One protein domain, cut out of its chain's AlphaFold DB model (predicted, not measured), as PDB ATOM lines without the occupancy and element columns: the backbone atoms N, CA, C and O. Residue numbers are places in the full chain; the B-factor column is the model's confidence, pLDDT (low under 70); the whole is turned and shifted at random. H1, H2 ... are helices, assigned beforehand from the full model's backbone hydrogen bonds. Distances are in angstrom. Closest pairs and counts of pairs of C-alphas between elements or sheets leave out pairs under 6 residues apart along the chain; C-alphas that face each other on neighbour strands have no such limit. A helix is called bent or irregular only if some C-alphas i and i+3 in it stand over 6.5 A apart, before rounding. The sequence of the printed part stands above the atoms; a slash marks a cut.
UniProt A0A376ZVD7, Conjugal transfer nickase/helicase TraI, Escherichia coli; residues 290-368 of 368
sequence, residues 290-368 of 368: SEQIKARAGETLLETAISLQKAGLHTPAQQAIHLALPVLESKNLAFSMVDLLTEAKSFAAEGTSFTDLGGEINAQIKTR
ATOM      1  N   SER A 290     112.410  95.520 114.726       84.50
ATOM      2  CA  SER A 290     112.811  95.258 113.341       84.50
ATOM      3  C   SER A 290     111.814  94.378 112.581       84.50
ATOM      4  O   SER A 290     111.558  94.634 111.410       84.50
ATOM      5  N   GLU A 291     111.230  93.373 113.230       85.12
ATOM      6  CA  GLU A 291     110.209  92.500 112.641       85.12
ATOM      7  C   GLU A 291     108.903  93.266 112.418       85.12
ATOM      8  O   GLU A 291     108.312  93.165 111.347       85.12
ATOM      9  N   GLN A 292     108.500  94.111 113.374       85.62
ATOM     10  CA  GLN A 292     107.310  94.959 113.237       85.62
ATOM     11  C   GLN A 292     107.429  95.933 112.059       85.62
ATOM     12  O   GLN A 292     106.483  96.092 111.290       85.62
ATOM     13  N   ILE A 293     108.594  96.570 111.894       87.00
ATOM     14  CA  ILE A 293     108.845  97.506 110.789       87.00
ATOM     15  C   ILE A 293     108.790  96.773 109.443       87.00
ATOM     16  O   ILE A 293     108.083  97.217 108.540       87.00
ATOM     17  N   LYS A 294     109.490  95.639 109.331       87.19
ATOM     18  CA  LYS A 294     109.508  94.794 108.129       87.19
ATOM     19  C   LYS A 294     108.109  94.320 107.740       87.19
ATOM     20  O   LYS A 294     107.665  94.570 106.624       87.19
ATOM     21  N   ALA A 295     107.380  93.725 108.685       87.50
ATOM     22  CA  ALA A 295     106.030  93.217 108.460       87.50
ATOM     23  C   ALA A 295     105.053  94.328 108.047       87.50
ATOM     24  O   ALA A 295     104.256  94.132 107.135       87.50
ATOM     25  N   ARG A 296     105.140  95.512 108.670       87.56
ATOM     26  CA  ARG A 296     104.283  96.659 108.332       87.56
ATOM     27  C   ARG A 296     104.589  97.247 106.954       87.56
ATOM     28  O   ARG A 296     103.673  97.725 106.297       87.56
ATOM     29  N   ALA A 297     105.856  97.254 106.541       85.94
ATOM     30  CA  ALA A 297     106.261  97.737 105.221       85.94
ATOM     31  C   ALA A 297     106.094  96.685 104.107       85.94
ATOM     32  O   ALA A 297     106.178  97.042 102.939       85.94
ATOM     33  N   GLY A 298     105.890  95.406 104.451       89.38
ATOM     34  CA  GLY A 298     105.913  94.300 103.486       89.38
ATOM     35  C   GLY A 298     107.314  93.986 102.948       89.38
ATOM     36  O   GLY A 298     107.443  93.340 101.914       89.38
ATOM     37  N   GLU A 299     108.363  94.437 103.641       88.56
ATOM     38  CA  GLU A 299     109.752  94.412 103.177       88.56
ATOM     39  C   GLU A 299     110.627  93.519 104.061       88.56
ATOM     40  O   GLU A 299     110.458  93.455 105.279       88.56
ATOM     41  N   THR A 300     111.607  92.836 103.466       87.38
ATOM     42  CA  THR A 300     112.480  91.894 104.200       87.38
ATOM     43  C   THR A 300     113.743  92.552 104.755       87.38
ATOM     44  O   THR A 300     114.261  92.132 105.798       87.38
ATOM     45  N   LEU A 301     114.235  93.600 104.090       90.19
ATOM     46  CA  LEU A 301     115.389  94.388 104.514       90.19
ATOM     47  C   LEU A 301     114.931  95.531 105.423       90.19
ATOM     48  O   LEU A 301     113.954  96.223 105.156       90.19
ATOM     49  N   LEU A 302     115.635  95.726 106.540       88.75
ATOM     50  CA  LEU A 302     115.221  96.716 107.537       88.75
ATOM     51  C   LEU A 302     115.368  98.153 107.012       88.75
ATOM     52  O   LEU A 302     114.486  98.974 107.228       88.75
ATOM     53  N   GLU A 303     116.460  98.457 106.312       91.44
ATOM     54  CA  GLU A 303     116.734  99.810 105.811       91.44
ATOM     55  C   GLU A 303     115.754 100.244 104.714       91.44
ATOM     56  O   GLU A 303     115.304 101.394 104.710       91.44
ATOM     57  N   THR A 304     115.369  99.324 103.821       91.06
ATOM     58  CA  THR A 304     114.357  99.592 102.789       91.06
ATOM     59  C   THR A 304     112.989  99.792 103.424       91.06
ATOM     60  O   THR A 304     112.324 100.775 103.114       91.06
ATOM     61  N   ALA A 305     112.616  98.943 104.388       88.88
ATOM     62  CA  ALA A 305     111.370  99.070 105.136       88.88
ATOM     63  C   ALA A 305     111.263 100.426 105.857       88.88
ATOM     64  O   ALA A 305     110.226 101.086 105.793       88.88
ATOM     65  N   ILE A 306     112.345 100.873 106.509       90.38
ATOM     66  CA  ILE A 306     112.402 102.185 107.174       90.38
ATOM     67  C   ILE A 306     112.259 103.316 106.150       90.38
ATOM     68  O   ILE A 306     111.479 104.246 106.362       90.38
ATOM     69  N   SER A 307     112.997 103.245 105.042       91.38
ATOM     70  CA  SER A 307     112.953 104.271 103.993       91.38
ATOM     71  C   SER A 307     111.567 104.368 103.353       91.38
ATOM     72  O   SER A 307     111.061 105.472 103.160       91.38
ATOM     73  N   LEU A 308     110.917 103.226 103.107       91.06
ATOM     74  CA  LEU A 308     109.562 103.148 102.566       91.06
ATOM     75  C   LEU A 308     108.540 103.738 103.541       91.06
ATOM     76  O   LEU A 308     107.726 104.561 103.136       91.06
ATOM     77  N   GLN A 309     108.617 103.410 104.835       88.31
ATOM     78  CA  GLN A 309     107.733 104.016 105.842       88.31
ATOM     79  C   GLN A 309     107.940 105.526 105.977       88.31
ATOM     80  O   GLN A 309     106.977 106.259 106.187       88.31
ATOM     81  N   LYS A 310     109.181 106.002 105.834       89.81
ATOM     82  CA  LYS A 310     109.490 107.435 105.854       89.81
ATOM     83  C   LYS A 310     108.927 108.160 104.629       89.81
ATOM     84  O   LYS A 310     108.429 109.272 104.769       89.81
ATOM     85  N   ALA A 311     109.017 107.550 103.448       89.50
ATOM     86  CA  ALA A 311     108.485 108.112 102.208       89.50
ATOM     87  C   ALA A 311     106.952 107.998 102.109       89.50
ATOM     88  O   ALA A 311     106.322 108.832 101.471       89.50
ATOM     89  N   GLY A 312     106.351 107.000 102.763       86.38
ATOM     90  CA  GLY A 312     104.907 106.749 102.787       86.38
ATOM     91  C   GLY A 312     104.117 107.591 103.794       86.38
ATOM     92  O   GLY A 312     102.981 107.244 104.111       86.38
ATOM     93  N   LEU A 313     104.703 108.662 104.339       90.12
ATOM     94  CA  LEU A 313     103.975 109.595 105.196       90.12
ATOM     95  C   LEU A 313     102.985 110.407 104.356       90.12
ATOM     96  O   LEU A 313     103.359 111.001 103.347       90.12
ATOM     97  N   HIS A 314     101.731 110.466 104.802       92.00
ATOM     98  CA  HIS A 314     100.727 111.313 104.166       92.00
ATOM     99  C   HIS A 314     101.112 112.792 104.268       92.00
ATOM    100  O   HIS A 314     101.508 113.273 105.332       92.00
ATOM    101  N   THR A 315     100.931 113.533 103.174       92.50
ATOM    102  CA  THR A 315     100.912 115.000 103.232       92.50
ATOM    103  C   THR A 315      99.710 115.479 104.065       92.50
ATOM    104  O   THR A 315      98.734 114.736 104.203       92.50
ATOM    105  N   PRO A 316      99.706 116.716 104.602       93.00
ATOM    106  CA  PRO A 316      98.563 117.219 105.372       93.00
ATOM    107  C   PRO A 316      97.221 117.133 104.623       93.00
ATOM    108  O   PRO A 316      96.209 116.759 105.215       93.00
ATOM    109  N   ALA A 317      97.214 117.405 103.312       93.12
ATOM    110  CA  ALA A 317      96.025 117.273 102.465       93.12
ATOM    111  C   ALA A 317      95.599 115.804 102.284       93.12
ATOM    112  O   ALA A 317      94.422 115.483 102.449       93.12
ATOM    113  N   GLN A 318      96.551 114.899 102.020       93.50
ATOM    114  CA  GLN A 318      96.286 113.458 101.935       93.50
ATOM    115  C   GLN A 318      95.719 112.902 103.235       93.50
ATOM    116  O   GLN A 318      94.770 112.123 103.211       93.50
ATOM    117  N   GLN A 319      96.281 113.317 104.371       94.31
ATOM    118  CA  GLN A 319      95.832 112.883 105.685       94.31
ATOM    119  C   GLN A 319      94.406 113.362 105.966       94.31
ATOM    120  O   GLN A 319      93.590 112.582 106.445       94.31
ATOM    121  N   ALA A 320      94.089 114.614 105.630       94.94
ATOM    122  CA  ALA A 320      92.746 115.164 105.786       94.94
ATOM    123  C   ALA A 320      91.701 114.381 104.968       94.94
ATOM    124  O   ALA A 320      90.644 114.030 105.490       94.94
ATOM    125  N   ILE A 321      92.026 114.037 103.716       94.94
ATOM    126  CA  ILE A 321      91.178 113.194 102.857       94.94
ATOM    127  C   ILE A 321      91.039 111.786 103.454       94.94
ATOM    128  O   ILE A 321      89.926 111.289 103.602       94.94
ATOM    129  N   HIS A 322      92.151 111.163 103.857       94.50
ATOM    130  CA  HIS A 322      92.157 109.824 104.452       94.50
ATOM    131  C   HIS A 322      91.324 109.747 105.744       94.50
ATOM    132  O   HIS A 322      90.676 108.736 105.996       94.50
ATOM    133  N   LEU A 323      91.316 110.800 106.568       95.31
ATOM    134  CA  LEU A 323      90.500 110.872 107.789       95.31
ATOM    135  C   LEU A 323      89.011 111.120 107.504       95.31
ATOM    136  O   LEU A 323      88.166 110.629 108.250       95.31
ATOM    137  N   ALA A 324      88.685 111.842 106.429       94.44
ATOM    138  CA  ALA A 324      87.306 112.117 106.035       94.44
ATOM    139  C   ALA A 324      86.591 110.903 105.423       94.44
ATOM    140  O   ALA A 324      85.382 110.746 105.605       94.44
ATOM    141  N   LEU A 325      87.322 110.027 104.725       94.12
ATOM    142  CA  LEU A 325      86.747 108.873 104.025       94.12
ATOM    143  C   LEU A 325      85.917 107.948 104.940       94.12
ATOM    144  O   LEU A 325      84.744 107.751 104.624       94.12
ATOM    145  N   PRO A 326      86.408 107.459 106.101       94.75
ATOM    146  CA  PRO A 326      85.610 106.600 106.982       94.75
ATOM    147  C   PRO A 326      84.324 107.258 107.495       94.75
ATOM    148  O   PRO A 326      83.314 106.583 107.696       94.75
ATOM    149  N   VAL A 327      84.338 108.579 107.712       94.38
ATOM    150  CA  VAL A 327      83.157 109.326 108.172       94.38
ATOM    151  C   VAL A 327      82.080 109.336 107.090       94.38
ATOM    152  O   VAL A 327      80.905 109.117 107.387       94.38
ATOM    153  N   LEU A 328      82.466 109.537 105.830       93.31
ATOM    154  CA  LEU A 328      81.540 109.514 104.699       93.31
ATOM    155  C   LEU A 328      81.067 108.096 104.372       93.31
ATOM    156  O   LEU A 328      79.864 107.882 104.220       93.31
ATOM    157  N   GLU A 329      81.979 107.123 104.368       93.25
ATOM    158  CA  GLU A 329      81.672 105.704 104.149       93.25
ATOM    159  C   GLU A 329      80.704 105.150 105.200       93.25
ATOM    160  O   GLU A 329      79.868 104.307 104.879       93.25
ATOM    161  N   SER A 330      80.750 105.664 106.439       92.62
ATOM    162  CA  SER A 330      79.791 105.291 107.487       92.62
ATOM    163  C   SER A 330      78.345 105.694 107.170       92.62
ATOM    164  O   SER A 330      77.413 105.083 107.693       92.62
ATOM    165  N   LYS A 331      78.149 106.709 106.314       91.75
ATOM    166  CA  LYS A 331      76.828 107.169 105.865       91.75
ATOM    167  C   LYS A 331      76.389 106.424 104.610       91.75
ATOM    168  O   LYS A 331      75.262 105.944 104.561       91.75
ATOM    169  N   ASN A 332      77.254 106.362 103.597       89.44
ATOM    170  CA  ASN A 332      77.034 105.634 102.348       89.44
ATOM    171  C   ASN A 332      78.366 105.371 101.631       89.44
ATOM    172  O   ASN A 332      79.275 106.194 101.666       89.44
ATOM    173  N   LEU A 333      78.440 104.262 100.887       89.25
ATOM    174  CA  LEU A 333      79.613 103.912 100.069       89.25
ATOM    175  C   LEU A 333      79.852 104.883  98.899       89.25
ATOM    176  O   LEU A 333      80.966 104.975  98.391       89.25
ATOM    177  N   ALA A 334      78.809 105.587  98.456       90.25
ATOM    178  CA  ALA A 334      78.906 106.645  97.462       90.25
ATOM    179  C   ALA A 334      78.764 108.009  98.148       90.25
ATOM    180  O   ALA A 334      77.778 108.261  98.840       90.25
ATOM    181  N   PHE A 335      79.729 108.891  97.913       92.00
ATOM    182  CA  PHE A 335      79.754 110.265  98.412       92.00
ATOM    183  C   PHE A 335      80.123 111.223  97.278       92.00
ATOM    184  O   PHE A 335      80.765 110.832  96.298       92.00
ATOM    185  N   SER A 336      79.691 112.480  97.382       92.62
ATOM    186  CA  SER A 336      80.015 113.480  96.369       92.62
ATOM    187  C   SER A 336      81.408 114.075  96.590       92.62
ATOM    188  O   SER A 336      81.947 114.075  97.699       92.62
ATOM    189  N   MET A 337      81.982 114.645  95.528       90.88
ATOM    190  CA  MET A 337      83.223 115.424  95.617       90.88
ATOM    191  C   MET A 337      83.090 116.593  96.606       90.88
ATOM    192  O   MET A 337      84.044 116.931  97.303       90.88
ATOM    193  N   VAL A 338      81.905 117.207  96.669       93.19
ATOM    194  CA  VAL A 338      81.622 118.323  97.579       93.19
ATOM    195  C   VAL A 338      81.671 117.839  99.022       93.19
ATOM    196  O   VAL A 338      82.372 118.442  99.827       93.19
ATOM    197  N   ASP A 339      81.022 116.712  99.323       92.31
ATOM    198  CA  ASP A 339      81.025 116.136 100.671       92.31
ATOM    199  C   ASP A 339      82.442 115.759 101.113       92.31
ATOM    200  O   ASP A 339      82.830 116.073 102.235       92.31
ATOM    201  N   LEU A 340      83.247 115.165 100.222       93.69
ATOM    202  CA  LEU A 340      84.642 114.834 100.524       93.69
ATOM    203  C   LEU A 340      85.485 116.078 100.800       93.69
ATOM    204  O   LEU A 340      86.246 116.093 101.763       93.69
ATOM    205  N   LEU A 341      85.345 117.134  99.998       94.38
ATOM    206  CA  LEU A 341      86.068 118.387 100.214       94.38
ATOM    207  C   LEU A 341      85.655 119.071 101.519       94.38
ATOM    208  O   LEU A 341      86.517 119.553 102.255       94.38
ATOM    209  N   THR A 342      84.354 119.126 101.809       93.94
ATOM    210  CA  THR A 342      83.826 119.739 103.031       93.94
ATOM    211  C   THR A 342      84.260 118.963 104.272       93.94
ATOM    212  O   THR A 342      84.769 119.568 105.215       93.94
ATOM    213  N   GLU A 343      84.130 117.637 104.256       94.31
ATOM    214  CA  GLU A 343      84.513 116.785 105.381       94.31
ATOM    215  C   GLU A 343      86.038 116.782 105.575       94.31
ATOM    216  O   GLU A 343      86.513 117.009 106.686       94.31
ATOM    217  N   ALA A 344      86.831 116.657 104.503       94.75
ATOM    218  CA  ALA A 344      88.293 116.736 104.580       94.75
ATOM    219  C   ALA A 344      88.765 118.091 105.111       94.75
ATOM    220  O   ALA A 344      89.696 118.150 105.911       94.75
ATOM    221  N   LYS A 345      88.099 119.191 104.738       94.75
ATOM    222  CA  LYS A 345      88.447 120.517 105.259       94.75
ATOM    223  C   LYS A 345      88.298 120.613 106.780       94.75
ATOM    224  O   LYS A 345      89.064 121.353 107.391       94.75
ATOM    225  N   SER A 346      87.375 119.864 107.388       93.69
ATOM    226  CA  SER A 346      87.191 119.848 108.846       93.69
ATOM    227  C   SER A 346      88.364 119.207 109.606       93.69
ATOM    228  O   SER A 346      88.648 119.604 110.734       93.69
ATOM    229  N   PHE A 347      89.091 118.277 108.971       92.69
ATOM    230  CA  PHE A 347      90.284 117.615 109.520       92.69
ATOM    231  C   PHE A 347      91.604 118.259 109.079       92.69
ATOM    232  O   PHE A 347      92.676 117.862 109.539       92.69
ATOM    233  N   ALA A 348      91.552 119.212 108.150       91.81
ATOM    234  CA  ALA A 348      92.742 119.763 107.527       91.81
ATOM    235  C   ALA A 348      93.491 120.725 108.460       91.81
ATOM    236  O   ALA A 348      92.892 121.562 109.134       91.81
ATOM    237  N   ALA A 349      94.824 120.647 108.445       88.44
ATOM    238  CA  ALA A 349      95.679 121.580 109.172       88.44
ATOM    239  C   ALA A 349      95.518 123.023 108.655       88.44
ATOM    240  O   ALA A 349      95.182 123.251 107.483       88.44
ATOM    241  N   GLU A 350      95.811 123.999 109.520       85.94
ATOM    242  CA  GLU A 350      95.861 125.414 109.140       85.94
ATOM    243  C   GLU A 350      96.766 125.615 107.913       85.94
ATOM    244  O   GLU A 350      97.856 125.055 107.821       85.94
ATOM    245  N   GLY A 351      96.278 126.380 106.931       85.25
ATOM    246  CA  GLY A 351      96.966 126.607 105.654       85.25
ATOM    247  C   GLY A 351      96.609 125.633 104.526       85.25
ATOM    248  O   GLY A 351      96.872 125.952 103.373       85.25
ATOM    249  N   THR A 352      95.940 124.507 104.801       90.75
ATOM    250  CA  THR A 352      95.476 123.593 103.738       90.75
ATOM    251  C   THR A 352      94.205 124.142 103.092       90.75
ATOM    252  O   THR A 352      93.155 124.229 103.738       90.75
ATOM    253  N   SER A 353      94.270 124.551 101.829       92.00
ATOM    254  CA  SER A 353      93.144 125.164 101.118       92.00
ATOM    255  C   SER A 353      92.247 124.127 100.425       92.00
ATOM    256  O   SER A 353      92.633 122.977 100.217       92.00
ATOM    257  N   PHE A 354      91.037 124.530 100.018       92.38
ATOM    258  CA  PHE A 354      90.183 123.678  99.177       92.38
ATOM    259  C   PHE A 354      90.830 123.352  97.824       92.38
ATOM    260  O   PHE A 354      90.561 122.290  97.266       92.38
ATOM    261  N   THR A 355      91.697 124.229  97.305       92.62
ATOM    262  CA  THR A 355      92.439 123.969  96.066       92.62
ATOM    263  C   THR A 355      93.478 122.870  96.251       92.62
ATOM    264  O   THR A 355      93.606 122.025  95.368       92.62
ATOM    265  N   ASP A 356      94.145 122.811  97.408       91.75
ATOM    266  CA  ASP A 356      95.118 121.751  97.710       91.75
ATOM    267  C   ASP A 356      94.423 120.396  97.872       91.75
ATOM    268  O   ASP A 356      94.852 119.401  97.291       91.75
ATOM    269  N   LEU A 357      93.297 120.366  98.599       92.94
ATOM    270  CA  LEU A 357      92.478 119.160  98.758       92.94
ATOM    271  C   LEU A 357      91.926 118.678  97.411       92.94
ATOM    272  O   LEU A 357      92.016 117.498  97.092       92.94
ATOM    273  N   GLY A 358      91.397 119.587  96.589       92.38
ATOM    274  CA  GLY A 358      90.905 119.251  95.254       92.38
ATOM    275  C   GLY A 358      92.014 118.748  94.327       92.38
ATOM    276  O   GLY A 358      91.802 117.799  93.572       92.38
ATOM    277  N   GLY A 359      93.204 119.348  94.400       93.38
ATOM    278  CA  GLY A 359      94.389 118.897  93.671       93.38
ATOM    279  C   GLY A 359      94.809 117.483  94.067       93.38
ATOM    280  O   GLY A 359      95.039 116.649  93.194       93.38
ATOM    281  N   GLU A 360      94.829 117.195  95.367       93.31
ATOM    282  CA  GLU A 360      95.195 115.882  95.895       93.31
ATOM    283  C   GLU A 360      94.159 114.801  95.559       93.31
ATOM    284  O   GLU A 360      94.531 113.717  95.116       93.31
ATOM    285  N   ILE A 361      92.858 115.090  95.673       92.94
ATOM    286  CA  ILE A 361      91.809 114.145  95.254       92.94
ATOM    287  C   ILE A 361      91.967 113.808  93.766       92.94
ATOM    288  O   ILE A 361      91.937 112.641  93.381       92.94
ATOM    289  N   ASN A 362      92.203 114.816  92.921       93.50
ATOM    290  CA  ASN A 362      92.454 114.591  91.499       93.50
ATOM    291  C   ASN A 362      93.723 113.764  91.253       93.50
ATOM    292  O   ASN A 362      93.747 112.954  90.327       93.50
ATOM    293  N   ALA A 363      94.773 113.956  92.054       92.50
ATOM    294  CA  ALA A 363      95.978 113.140  91.979       92.50
ATOM    295  C   ALA A 363      95.681 111.673  92.331       92.50
ATOM    296  O   ALA A 363      96.078 110.796  91.572       92.50
ATOM    297  N   GLN A 364      94.910 111.411  93.394       90.31
ATOM    298  CA  GLN A 364      94.505 110.060  93.816       90.31
ATOM    299  C   GLN A 364      93.593 109.349  92.811       90.31
ATOM    300  O   GLN A 364      93.662 108.132  92.659       90.31
ATOM    301  N   ILE A 365      92.755 110.101  92.091       91.19
ATOM    302  CA  ILE A 365      91.958 109.557  90.984       91.19
ATOM    303  C   ILE A 365      92.866 109.117  89.827       91.19
ATOM    304  O   ILE A 365      92.571 108.120  89.178       91.19
ATOM    305  N   LYS A 366      93.962 109.842  89.570       90.62
ATOM    306  CA  LYS A 366      94.906 109.551  88.476       90.62
ATOM    307  C   LYS A 366      95.914 108.446  88.790       90.62
ATOM    308  O   LYS A 366      96.505 107.913  87.859       90.62
ATOM    309  N   THR A 367      96.186 108.174  90.065       76.31
ATOM    310  CA  THR A 367      97.113 107.120  90.509       76.31
ATOM    311  C   THR A 367      96.443 105.767  90.741       76.31
ATOM    312  O   THR A 367      97.146 104.800  91.035       76.31
ATOM    313  N   ARG A 368      95.116 105.685  90.586       53.25
ATOM    314  CA  ARG A 368      94.419 104.424  90.296       53.25
ATOM    315  C   ARG A 368      94.589 104.055  88.832       53.25
ATOM    316  O   ARG A 368      94.734 102.840  88.582       53.25
TER     317      ARG A 368
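What this domain is: This is residues 290 to 368 of the 368 residues of the protein "Conjugal transfer nickase/helicase TraI" of Escherichia coli (UniProt A0A376ZVD7). Two lobes stand well separated: a larger one of three crossed helices, with H3, the longest, packed on H4 and H5, and a small one in which H1 and H2 pack on each other. Residues 312 to 315 bridge the two lobes as a thin neck, and no helix of the small lobe touches one of the larger. The printed part has 79 residues with five named helices, H1 to H5 in chain order, and no named strand; its class is all helix. The whole is loose, with a radius of gyration of the C-alphas of 15.3 A, and spans 42 by 28 by 23 A.

Where its parts are: H3 is residues 316 to 329, 20.5 A from first to last C-alpha, beginning at C-alpha 316 at (98.563, 117.219, 105.372). It is irregular, but only just: C-alphas 323 and 326 are 6.54 A apart, and its line is a rough one. H4, residues 337 to 347, is 15.7 A long. H5, residues 354 to 366, is 18.3 A long and ends at C-alpha 366 at (94.906, 109.551, 88.476). H2 is residues 302 to 311, 14.3 A. H1 is residues 290 to 297, 10.7 A, beginning at C-alpha 290 at (112.811, 95.258, 113.341).

How they stand to each other: H3 touches H4 at a steep tilt of 64 degrees, opposite ways; the closest C-alphas are those of Ala 320 and Ala 344, 4.9 A apart. With residues 317 to 321 alone, H3 touches residues 356 to 361 of H5, about perpendicular at 75 degrees; the closest C-alphas, of Ala 317 and Leu 357, are 5.5 A apart. H5 touches H4 with residues 354 to 358 alone, at a steep tilt of 60 degrees, opposite ways; the closest C-alphas, of Leu 341 and Leu 357, are 6.6 A apart. H2 and H3 are apart, though they follow each other in the chain. H1 touches H2 at a steep tilt of 44 degrees, the same way; the closest C-alphas, of Ala 297 and Ala 305, are 5.3 A apart. In H1, H2 and H5 every O i to N i+4 pair is within hydrogen-bond range; in H3 8 of 10 are, and in H4 6 of 7.

The domain as a whole: The C-alphas farthest apart are those of Leu 301 and Val 338, at 42.0 A. The printed part has no cut and ends at residue 368, the chain's last. The links H1 to H2 and H2 to H3 are tight, those from H3 to H4 and from H4 to H5 short; no link is long. The mean pLDDT of the printed part is 90.6, and one residue, Arg 368, is under 70.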